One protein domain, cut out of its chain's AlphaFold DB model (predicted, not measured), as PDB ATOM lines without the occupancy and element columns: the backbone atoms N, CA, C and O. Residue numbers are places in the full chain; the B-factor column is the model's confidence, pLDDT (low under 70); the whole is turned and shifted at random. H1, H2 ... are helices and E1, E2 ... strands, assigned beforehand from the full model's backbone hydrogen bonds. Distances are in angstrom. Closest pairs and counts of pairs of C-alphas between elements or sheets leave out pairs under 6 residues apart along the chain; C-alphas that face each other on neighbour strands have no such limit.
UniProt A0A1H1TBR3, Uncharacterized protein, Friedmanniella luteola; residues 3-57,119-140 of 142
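What this domain is: This is residues 3 to 57 and 119 to 140 of the 142 residues of an uncharacterized protein of Friedmanniella luteola (UniProt A0A1H1TBR3). One five-stranded sheet, curled like part of a barrel, folds back on itself so that the leaf of E1 and E2 faces the leaf of E5 and E4, with E3 as the hinge. Helix H2 packs on E4 and E5 on one face, the short H1 sits near both leaves on the opposite face, and the short H3 only grazes the sheet. The printed part has 77 residues with five named strands and three named helices, in the order E1 E2 E3 H1 E4 E5 H2 H3. The sheet is mixed, runs E1 E2 E3 E5 E4, and the class is mixed, helices and strands. The whole is compact, with a radius of gyration of the C-alphas of 11.8 A, and rounded, spanning 30 by 27 by 20 A.

Where its parts are: Find C-alpha 3 at (186.515, 230.173, 276.067); there E1 begins, residues 3 to 5, 7.2 A long. E2, residues 9 to 14, covers 15.2 A, and E3, residues 17 to 23, covers 18.7 A. Look next at E4, residues 40 to 45, 16.6 A, and E5, residues 51 to 57, 17.6 A, which ends at C-alpha 57 at (182.620, 240.370, 284.454). H1 is residues 32 to 35, 5.7 A, and H2 is residues 124 to 133, 14.4 A. H3, residues 137 to 140, 4.4 A, ends at C-alpha 140 at (176.783, 229.355, 296.778).

How they stand to each other: Start with E1, E2 and E3, a meander, each strand the antiparallel neighbour of the one before; N 11 and O 4 are 2.8 A apart, and N 12 and O 19 are 2.8 A apart, both within hydrogen-bond range. E3 is staggered: residues 17 to 22 pair with E2, and residues 22 to 23 pair with E5, parallel, with N 53 and O 22 at 2.9 A. E4 and E5 form an antiparallel hairpin, with N 54 and O 42 at 2.8 A. H2 is on the sheet at a height of 8.4 A, over E4 and only just over E5, with 3 C-alphas there; it runs slantwise to the strands, at 35 degrees to E4 on the local plane. Its closest C-alphas to E4 are those of Leu 124 and Ala 42, 4.7 A. H1 is on the opposite face, at a height of 7.6 A and over none of the strands. H2 and H3 are close but not clearly touching, with the C-alphas of Tyr 131 and Trp 137 6.2 A apart. In H2 every O i to N i+4 pair is within hydrogen-bond range; H1 and H3 are too short for such a pair.

The domain as a whole: The two C-alphas farthest apart are those of Ala 119 and Ala 138, at 30.7 A. Residues 58 to 118 are not printed, and C-alphas 57 and 119 are 13.7 A apart across this cut. Of the links that are printed whole, E3 to H1 is short and the others are tight. Mean pLDDT of the printed part is 77.2; residues 25 to 34, 119 to 120 and 137 to 140 are under 70.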
ATOM      1  N   VAL A   3     186.199 230.559 277.453       88.56
ATOM      2  CA  VAL A   3     186.515 230.173 276.067       88.56
ATOM      3  C   VAL A   3     185.368 229.424 275.391       88.56
ATOM      4  O   VAL A   3     185.277 229.428 274.168       88.56
ATOM      5  N   ARG A   4     184.476 228.801 276.169       86.44
ATOM      6  CA  ARG A   4     183.265 228.127 275.681       86.44
ATOM      7  C   ARG A   4     182.196 228.112 276.771       86.44
ATOM      8  O   ARG A   4     182.527 228.056 277.954       86.44
ATOM      9  N   VAL A   5     180.933 228.118 276.363       84.25
ATOM     10  CA  VAL A   5     179.764 228.133 277.251       84.25
ATOM     11  C   VAL A   5     178.881 226.930 276.952       84.25
ATOM     12  O   VAL A   5     178.729 226.541 275.794       84.25
ATOM     13  N   GLU A   6     178.317 226.354 278.001       84.62
ATOM     14  CA  GLU A   6     177.227 225.386 277.987       84.62
ATOM     15  C   GLU A   6     176.160 225.852 278.989       84.62
ATOM     16  O   GLU A   6     176.390 226.783 279.764       84.62
ATOM     17  N   GLU A   7     174.993 225.212 278.969       76.69
ATOM     18  CA  GLU A   7     173.825 225.622 279.759       76.69
ATOM     19  C   GLU A   7     174.129 225.714 281.266       76.69
ATOM     20  O   GLU A   7     173.885 226.746 281.880       76.69
ATOM     21  N   GLU A   8     174.798 224.704 281.830       79.56
ATOM     22  CA  GLU A   8     175.084 224.629 283.277       79.56
ATOM     23  C   GLU A   8     176.568 224.817 283.641       79.56
ATOM     24  O   GLU A   8     176.975 224.679 284.799       79.56
ATOM     25  N   ARG A   9     177.425 225.094 282.652       85.50
ATOM     26  CA  ARG A   9     178.877 225.188 282.856       85.50
ATOM     27  C   ARG A   9     179.566 226.034 281.803       85.50
ATOM     28  O   ARG A   9     179.072 226.215 280.697       85.50
ATOM     29  N   CYS A  10     180.770 226.487 282.114       88.12
ATOM     30  CA  CYS A  10     181.655 227.106 281.138       88.12
ATOM     31  C   CYS A  10     183.035 226.456 281.149       88.12
ATOM     32  O   CYS A  10     183.453 225.804 282.108       88.12
ATOM     33  N   HIS A  11     183.747 226.647 280.047       89.88
ATOM     34  CA  HIS A  11     185.143 226.283 279.900       89.88
ATOM     35  C   HIS A  11     185.968 227.545 280.078       89.88
ATOM     36  O   HIS A  11     185.746 228.541 279.382       89.88
ATOM     37  N   VAL A  12     186.924 227.511 280.999       89.00
ATOM     38  CA  VAL A  12     187.737 228.661 281.378       89.00
ATOM     39  C   VAL A  12     189.217 228.379 281.167       89.00
ATOM     40  O   VAL A  12     189.745 227.378 281.640       89.00
ATOM     41  N   ALA A  13     189.899 229.291 280.478       87.81
ATOM     42  CA  ALA A  13     191.352 229.315 280.404       87.81
ATOM     43  C   ALA A  13     191.926 229.918 281.696       87.81
ATOM     44  O   ALA A  13     191.633 231.080 282.017       87.81
ATOM     45  N   VAL A  14     192.721 229.125 282.423       82.50
ATOM     46  CA  VAL A  14     193.405 229.476 283.680       82.50
ATOM     47  C   VAL A  14     194.771 228.789 283.715       82.50
ATOM     48  O   VAL A  14     194.855 227.581 283.509       82.50
ATOM     49  N   GLY A  15     195.845 229.542 283.973       81.12
ATOM     50  CA  GLY A  15     197.197 228.977 284.108       81.12
ATOM     51  C   GLY A  15     197.678 228.189 282.881       81.12
ATOM     52  O   GLY A  15     198.345 227.175 283.034       81.12
ATOM     53  N   GLY A  16     197.278 228.601 281.671       82.38
ATOM     54  CA  GLY A  16     197.629 227.918 280.418       82.38
ATOM     55  C   GLY A  16     196.809 226.659 280.097       82.38
ATOM     56  O   GLY A  16     196.997 226.083 279.031       82.38
ATOM     57  N   ALA A  17     195.879 226.252 280.964       85.69
ATOM     58  CA  ALA A  17     195.000 225.104 280.747       85.69
ATOM     59  C   ALA A  17     193.527 225.524 280.638       85.69
ATOM     60  O   ALA A  17     193.112 226.542 281.197       85.69
ATOM     61  N   VAL A  18     192.723 224.717 279.944       88.44
ATOM     62  CA  VAL A  18     191.262 224.865 279.910       88.44
ATOM     63  C   VAL A  18     190.649 223.964 280.977       88.44
ATOM     64  O   VAL A  18     190.978 222.782 281.061       88.44
ATOM     65  N   ARG A  19     189.759 224.521 281.800       89.31
ATOM     66  CA  ARG A  19     189.014 223.797 282.837       89.31
ATOM     67  C   ARG A  19     187.517 223.950 282.625       89.31
ATOM     68  O   ARG A  19     187.060 225.035 282.284       89.31
ATOM     69  N   THR A  20     186.762 222.895 282.896       90.31
ATOM     70  CA  THR A  20     185.298 222.940 282.932       90.31
ATOM     71  C   THR A  20     184.843 223.274 284.347       90.31
ATOM     72  O   THR A  20     185.260 222.605 285.291       90.31
ATOM     73  N   VAL A  21     183.999 224.293 284.503       88.06
ATOM     74  CA  VAL A  21     183.492 224.746 285.807       88.06
ATOM     75  C   VAL A  21     181.984 224.963 285.745       88.06
ATOM     76  O   VAL A  21     181.475 225.537 284.782       88.06
ATOM     77  N   GLY A  22     181.273 224.490 286.768       84.56
ATOM     78  CA  GLY A  22     179.843 224.756 286.931       84.56
ATOM     79  C   GLY A  22     179.590 226.179 287.428       84.56
ATOM     80  O   GLY A  22     180.483 226.809 288.006       84.56
ATOM     81  N   TYR A  23     178.380 226.685 287.213       77.81
ATOM     82  CA  TYR A  23     177.941 227.942 287.820       77.81
ATOM     83  C   TYR A  23     177.511 227.717 289.267       77.81
ATOM     84  O   TYR A  23     176.965 226.668 289.594       77.81
ATOM     85  N   ALA A  24     177.775 228.688 290.139       72.44
ATOM     86  CA  ALA A  24     177.312 228.640 291.517       72.44
ATOM     87  C   ALA A  24     175.791 228.932 291.598       72.44
ATOM     88  O   ALA A  24     175.385 230.020 291.177       72.44
ATOM     89  N   PRO A  25     174.974 228.034 292.191       59.66
ATOM     90  CA  PRO A  25     173.514 228.155 292.312       59.66
ATOM     91  C   PRO A  25     172.849 229.447 292.838       59.66
ATOM     92  O   PRO A  25     171.738 229.723 292.386       59.66
ATOM     93  N   PRO A  26     173.404 230.279 293.752       55.38
ATOM     94  CA  PRO A  26     172.676 231.460 294.239       55.38
ATOM     95  C   PRO A  26     172.608 232.547 293.171       55.38
ATOM     96  O   PRO A  26     171.877 233.524 293.317       55.38
ATOM     97  N   PHE A  27     173.398 232.399 292.111       54.69
ATOM     98  CA  PHE A  27     173.233 233.166 290.906       54.69
ATOM     99  C   PHE A  27     172.376 232.341 289.962       54.69
ATOM    100  O   PHE A  27     172.726 231.194 289.695       54.69
ATOM    101  N   PRO A  28     171.307 232.920 289.391       53.19
ATOM    102  CA  PRO A  28     170.591 232.270 288.307       53.19
ATOM    103  C   PRO A  28     171.597 231.775 287.268       53.19
ATOM    104  O   PRO A  28     172.512 232.550 286.913       53.19
ATOM    105  N   SER A  29     171.424 230.525 286.807       57.84
ATOM    106  CA  SER A  29     172.199 229.979 285.693       57.84
ATOM    107  C   SER A  29     172.247 231.064 284.620       57.84
ATOM    108  O   SER A  29     171.202 231.599 284.222       57.84
ATOM    109  N   PRO A  30     173.449 231.548 284.273       61.22
ATOM    110  CA  PRO A  30     173.559 232.647 283.345       61.22
ATOM    111  C   PRO A  30     172.896 232.232 282.043       61.22
ATOM    112  O   PRO A  30     173.194 231.167 281.510       61.22
ATOM    113  N   ARG A  31     172.069 233.115 281.480       65.62
ATOM    114  CA  ARG A  31     171.776 233.013 280.050       65.62
ATOM    115  C   ARG A  31     173.105 232.951 279.299       65.62
ATOM    116  O   ARG A  31     174.045 233.641 279.702       65.62
ATOM    117  N   LEU A  32     173.205 232.128 278.257       66.00
ATOM    118  CA  LEU A  32     174.475 231.851 277.575       66.00
ATOM    119  C   LEU A  32     175.199 233.139 277.144       66.00
ATOM    120  O   LEU A  32     176.421 233.223 277.265       66.00
ATOM    121  N   GLU A  33     174.452 234.179 276.748       64.06
ATOM    122  CA  GLU A  33     175.004 235.498 276.412       64.06
ATOM    123  C   GLU A  33     175.759 236.184 277.572       64.06
ATOM    124  O   GLU A  33     176.670 236.977 277.346       64.06
ATOM    125  N   ARG A  34     175.449 235.852 278.829       65.75
ATOM    126  CA  ARG A  34     176.054 236.453 280.032       65.75
ATOM    127  C   ARG A  34     177.409 235.852 280.393       65.75
ATOM    128  O   ARG A  34     178.139 236.427 281.197       65.75
ATOM    129  N   VAL A  35     177.790 234.727 279.798       70.19
ATOM    130  CA  VAL A  35     179.110 234.100 280.002       70.19
ATOM    131  C   VAL A  35     179.786 233.892 278.653       70.19
ATOM    132  O   VAL A  35     180.569 232.973 278.487       70.19
ATOM    133  N   ALA A  36     179.496 234.751 277.674       74.56
ATOM    134  CA  ALA A  36     180.069 234.651 276.343       74.56
ATOM    135  C   ALA A  36     181.611 234.547 276.374       74.56
ATOM    136  O   ALA A  36     182.266 235.087 277.276       74.56
ATOM    137  N   PRO A  37     182.220 233.859 275.393       80.44
ATOM    138  CA  PRO A  37     183.669 233.826 275.261       80.44
ATOM    139  C   PRO A  37     184.276 235.234 275.312       80.44
ATOM    140  O   PRO A  37     183.773 236.163 274.687       80.44
ATOM    141  N   GLY A  38     185.355 235.388 276.081       78.81
ATOM    142  CA  GLY A  38     185.968 236.691 276.375       78.81
ATOM    143  C   GLY A  38     185.563 237.288 277.728       78.81
ATOM    144  O   GLY A  38     186.358 238.018 278.324       78.81
ATOM    145  N   HIS A  39     184.408 236.904 278.287       84.38
ATOM    146  CA  HIS A  39     184.027 237.304 279.645       84.38
ATOM    147  C   HIS A  39     184.982 236.709 280.690       84.38
ATOM    148  O   HIS A  39     185.606 235.649 280.503       84.38
ATOM    149  N   ARG A  40     185.104 237.394 281.830       86.31
ATOM    150  CA  ARG A  40     185.877 236.902 282.977       86.31
ATOM    151  C   ARG A  40     184.954 236.430 284.082       86.31
ATOM    152  O   ARG A  40     183.869 236.962 284.279       86.31
ATOM    153  N   VAL A  41     185.411 235.412 284.799       85.75
ATOM    154  CA  VAL A  41     184.687 234.851 285.932       85.75
ATOM    155  C   VAL A  41     185.629 234.667 287.107       85.75
ATOM    156  O   VAL A  41     186.784 234.282 286.906       85.75
ATOM    157  N   ALA A  42     185.137 234.950 288.311       85.06
ATOM    158  CA  ALA A  42     185.823 234.567 289.536       85.06
ATOM    159  C   ALA A  42     185.551 233.084 289.779       85.06
ATOM    160  O   ALA A  42     184.399 232.645 289.716       85.06
ATOM    161  N   LEU A  43     186.610 232.318 290.012       85.12
ATOM    162  CA  LEU A  43     186.515 230.902 290.335       85.12
ATOM    163  C   LEU A  43     186.787 230.723 291.810       85.12
ATOM    164  O   LEU A  43     187.575 231.470 292.375       85.12
ATOM    165  N   ALA A  44     186.216 229.684 292.399       79.56
ATOM    166  CA  ALA A  44     186.720 229.221 293.671       79.56
ATOM    167  C   ALA A  44     186.448 227.740 293.910       79.56
ATOM    168  O   ALA A  44     185.582 227.124 293.286       79.56
ATOM    169  N   THR A  45     187.247 227.182 294.813       80.69
ATOM    170  CA  THR A  45     187.209 225.774 295.206       80.69
ATOM    171  C   THR A  45     186.397 225.605 296.486       80.69
ATOM    172  O   THR A  45     186.733 226.204 297.511       80.69
ATOM    173  N   ALA A  46     185.343 224.796 296.406       72.88
ATOM    174  CA  ALA A  46     184.521 224.356 297.522       72.88
ATOM    175  C   ALA A  46     185.294 223.404 298.452       72.88
ATOM    176  O   ALA A  46     186.328 222.848 298.079       72.88
ATOM    177  N   GLN A  47     184.778 223.187 299.666       71.06
ATOM    178  CA  GLN A  47     185.405 222.294 300.655       71.06
ATOM    179  C   GLN A  47     185.521 220.840 300.169       71.06
ATOM    180  O   GLN A  47     186.440 220.135 300.571       71.06
ATOM    181  N   ASP A  48     184.629 220.411 299.277       76.56
ATOM    182  CA  ASP A  48     184.648 219.090 298.636       76.56
ATOM    183  C   ASP A  48     185.582 219.011 297.407       76.56
ATOM    184  O   ASP A  48     185.642 217.985 296.733       76.56
ATOM    185  N   GLY A  49     186.310 220.089 297.099       77.88
ATOM    186  CA  GLY A  49     187.250 220.169 295.981       77.88
ATOM    187  C   GLY A  49     186.636 220.589 294.642       77.88
ATOM    188  O   GLY A  49     187.385 220.803 293.684       77.88
ATOM    189  N   ARG A  50     185.310 220.763 294.535       80.81
ATOM    190  CA  ARG A  50     184.681 221.254 293.295       80.81
ATOM    191  C   ARG A  50     185.063 222.707 293.021       80.81
ATOM    192  O   ARG A  50     185.051 223.539 293.922       80.81
ATOM    193  N   VAL A  51     185.356 223.029 291.763       83.50
ATOM    194  CA  VAL A  51     185.600 224.408 291.315       83.50
ATOM    195  C   VAL A  51     184.341 224.947 290.650       83.50
ATOM    196  O   VAL A  51     183.824 224.331 289.715       83.50
ATOM    197  N   VAL A  52     183.875 226.107 291.104       81.69
ATOM    198  CA  VAL A  52     182.688 226.775 290.560       81.69
ATOM    199  C   VAL A  52     182.991 228.216 290.170       81.69
ATOM    200  O   VAL A  52     183.875 228.856 290.744       81.69
ATOM    201  N   ALA A  53     182.252 228.726 289.189       83.19
ATOM    202  CA  ALA A  53     182.239 230.139 288.841       83.19
ATOM    203  C   ALA A  53     181.270 230.890 289.769       83.19
ATOM    204  O   ALA A  53     180.068 230.624 289.764       83.19
ATOM    205  N   LEU A  54     181.806 231.825 290.554       77.19
ATOM    206  CA  LEU A  54     181.076 232.590 291.569       77.19
ATOM    207  C   LEU A  54     180.598 233.958 291.085       77.19
ATOM    208  O   LEU A  54     179.652 234.503 291.631       77.19
ATOM    209  N   TRP A  55     181.282 234.556 290.115       77.88
ATOM    210  CA  TRP A  55     181.020 235.940 289.726       77.88
ATOM    211  C   TRP A  55     181.407 236.192 288.282       77.88
ATOM    212  O   TRP A  55     182.249 235.473 287.747       77.88
ATOM    213  N   ARG A  56     180.803 237.202 287.651       81.38
ATOM    214  CA  ARG A  56     180.916 237.455 286.210       81.38
ATOM    215  C   ARG A  56     181.265 238.914 285.935       81.38
ATOM    216  O   ARG A  56     180.628 239.814 286.467       81.38
ATOM    217  N   TRP A  57     182.242 239.102 285.057       86.38
ATOM    218  CA  TRP A  57     182.620 240.370 284.454       86.38
ATOM    219  C   TRP A  57     182.340 240.285 282.957       86.38
ATOM    220  O   TRP A  57     182.928 239.461 282.243       86.38
ATOM    221  N   ALA A 119     195.741 239.550 282.203       64.50
ATOM    222  CA  ALA A 119     196.175 240.923 282.533       64.50
ATOM    223  C   ALA A 119     195.050 241.934 282.857       64.50
ATOM    224  O   ALA A 119     195.270 243.140 282.803       64.50
ATOM    225  N   ALA A 120     193.830 241.474 283.142       68.31
ATOM    226  CA  ALA A 120     192.736 242.398 283.437       68.31
ATOM    227  C   ALA A 120     192.778 242.825 284.908       68.31
ATOM    228  O   ALA A 120     192.902 241.939 285.757       68.31
ATOM    229  N   PRO A 121     192.578 244.115 285.219       72.50
ATOM    230  CA  PRO A 121     192.577 244.630 286.588       72.50
ATOM    231  C   PRO A 121     191.240 244.357 287.300       72.50
ATOM    232  O   PRO A 121     190.748 245.196 288.036       72.50
ATOM    233  N   VAL A 122     190.616 243.207 287.035       79.50
ATOM    234  CA  VAL A 122     189.416 242.765 287.752       79.50
ATOM    235  C   VAL A 122     189.845 241.921 288.944       79.50
ATOM    236  O   VAL A 122     190.629 240.980 288.795       79.50
ATOM    237  N   GLU A 123     189.321 242.224 290.126       81.00
ATOM    238  CA  GLU A 123     189.752 241.634 291.394       81.00
ATOM    239  C   GLU A 123     189.106 240.256 291.631       81.00
ATOM    240  O   GLU A 123     188.348 240.034 292.576       81.00
ATOM    241  N   LEU A 124     189.382 239.300 290.735       79.88
ATOM    242  CA  LEU A 124     188.807 237.944 290.785       79.88
ATOM    243  C   LEU A 124     189.116 237.237 292.115       79.88
ATOM    244  O   LEU A 124     188.227 236.604 292.686       79.88
ATOM    245  N   ASP A 125     190.338 237.407 292.621       80.38
ATOM    246  CA  ASP A 125     190.793 236.806 293.878       80.38
ATOM    247  C   ASP A 125     190.098 237.432 295.099       80.38
ATOM    248  O   ASP A 125     189.842 236.752 296.094       80.38
ATOM    249  N   GLU A 126     189.743 238.720 295.042       79.81
ATOM    250  CA  GLU A 126     189.022 239.386 296.133       79.81
ATOM    251  C   GLU A 126     187.593 238.868 296.257       79.81
ATOM    252  O   GLU A 126     187.108 238.652 297.368       79.81
ATOM    253  N   VAL A 127     186.929 238.614 295.125       78.69
ATOM    254  CA  VAL A 127     185.582 238.033 295.112       78.69
ATOM    255  C   VAL A 127     185.599 236.607 295.667       78.69
ATOM    256  O   VAL A 127     184.751 236.255 296.491       78.69
ATOM    257  N   GLU A 128     186.597 235.800 295.294       79.25
ATOM    258  CA  GLU A 128     186.824 234.480 295.899       79.25
ATOM    259  C   GLU A 128     187.015 234.584 297.422       79.25
ATOM    260  O   GLU A 128     186.386 233.847 298.194       79.25
ATOM    261  N   GLN A 129     187.852 235.520 297.878       78.88
ATOM    262  CA  GLN A 129     188.111 235.725 299.301       78.88
ATOM    263  C   GLN A 129     186.886 236.225 300.066       78.88
ATOM    264  O   GLN A 129     186.675 235.785 301.195       78.88
ATOM    265  N   LEU A 130     186.068 237.104 299.481       78.56
ATOM    266  CA  LEU A 130     184.813 237.571 300.071       78.56
ATOM    267  C   LEU A 130     183.898 236.379 300.381       78.56
ATOM    268  O   LEU A 130     183.449 236.213 301.517       78.56
ATOM    269  N   TYR A 131     183.690 235.500 299.399       75.75
ATOM    270  CA  TYR A 131     182.846 234.314 299.557       75.75
ATOM    271  C   TYR A 131     183.379 233.355 300.623       75.75
ATOM    272  O   TYR A 131     182.612 232.861 301.454       75.75
ATOM    273  N   ARG A 132     184.700 233.124 300.645       77.31
ATOM    274  CA  ARG A 132     185.355 232.307 301.680       77.31
ATOM    275  C   ARG A 132     185.226 232.917 303.074       77.31
ATOM    276  O   ARG A 132     184.815 232.222 303.996       77.31
ATOM    277  N   ARG A 133     185.561 234.200 303.228       79.75
ATOM    278  CA  ARG A 133     185.623 234.896 304.523       79.75
ATOM    279  C   ARG A 133     184.259 235.004 305.191       79.75
ATOM    280  O   ARG A 133     184.170 234.862 306.404       79.75
ATOM    281  N   HIS A 134     183.214 235.251 304.410       74.56
ATOM    282  CA  HIS A 134     181.866 235.468 304.933       74.56
ATOM    283  C   HIS A 134     181.007 234.198 304.963       74.56
ATOM    284  O   HIS A 134     179.823 234.280 305.272       74.56
ATOM    285  N   GLY A 135     181.573 233.028 304.641       72.25
ATOM    286  CA  GLY A 135     180.832 231.764 304.679       72.25
ATOM    287  C   GLY A 135     179.649 231.711 303.706       72.25
ATOM    288  O   GLY A 135     178.748 230.897 303.883       72.25
ATOM    289  N   LEU A 136     179.656 232.538 302.654       72.81
ATOM    290  CA  LEU A 136     178.570 232.637 301.663       72.81
ATOM    291  C   LEU A 136     178.473 231.388 300.765       72.81
ATOM    292  O   LEU A 136     177.603 231.287 299.906       72.81
ATOM    293  N   TRP A 137     179.363 230.417 300.981       67.62
ATOM    294  CA  TRP A 137     179.447 229.148 300.266       67.62
ATOM    295  C   TRP A 137     178.242 228.240 300.429       67.62
ATOM    296  O   TRP A 137     177.863 227.574 299.471       67.62
ATOM    297  N   ALA A 138     177.640 228.224 301.619       67.62
ATOM    298  CA  ALA A 138     176.432 227.440 301.851       67.62
ATOM    299  C   ALA A 138     175.300 227.911 300.931       67.62
ATOM    300  O   ALA A 138     174.579 227.096 300.380       67.62
ATOM    301  N   SER A 139     175.212 229.221 300.692       65.88
ATOM    302  CA  SER A 139     174.310 229.819 299.708       65.88
ATOM    303  C   SER A 139     174.792 229.569 298.277       65.88
ATOM    304  O   SER A 139     173.976 229.381 297.388       65.88
ATOM    305  N   ALA A 140     176.116 229.553 298.066       60.97
ATOM    306  CA  ALA A 140     176.783 229.355 296.778       60.97
ATOM    307  C   ALA A 140     176.632 227.975 296.144       60.97
ATOM    308  O   ALA A 140     176.863 227.858 294.947       60.97
TER     309      ALA A 140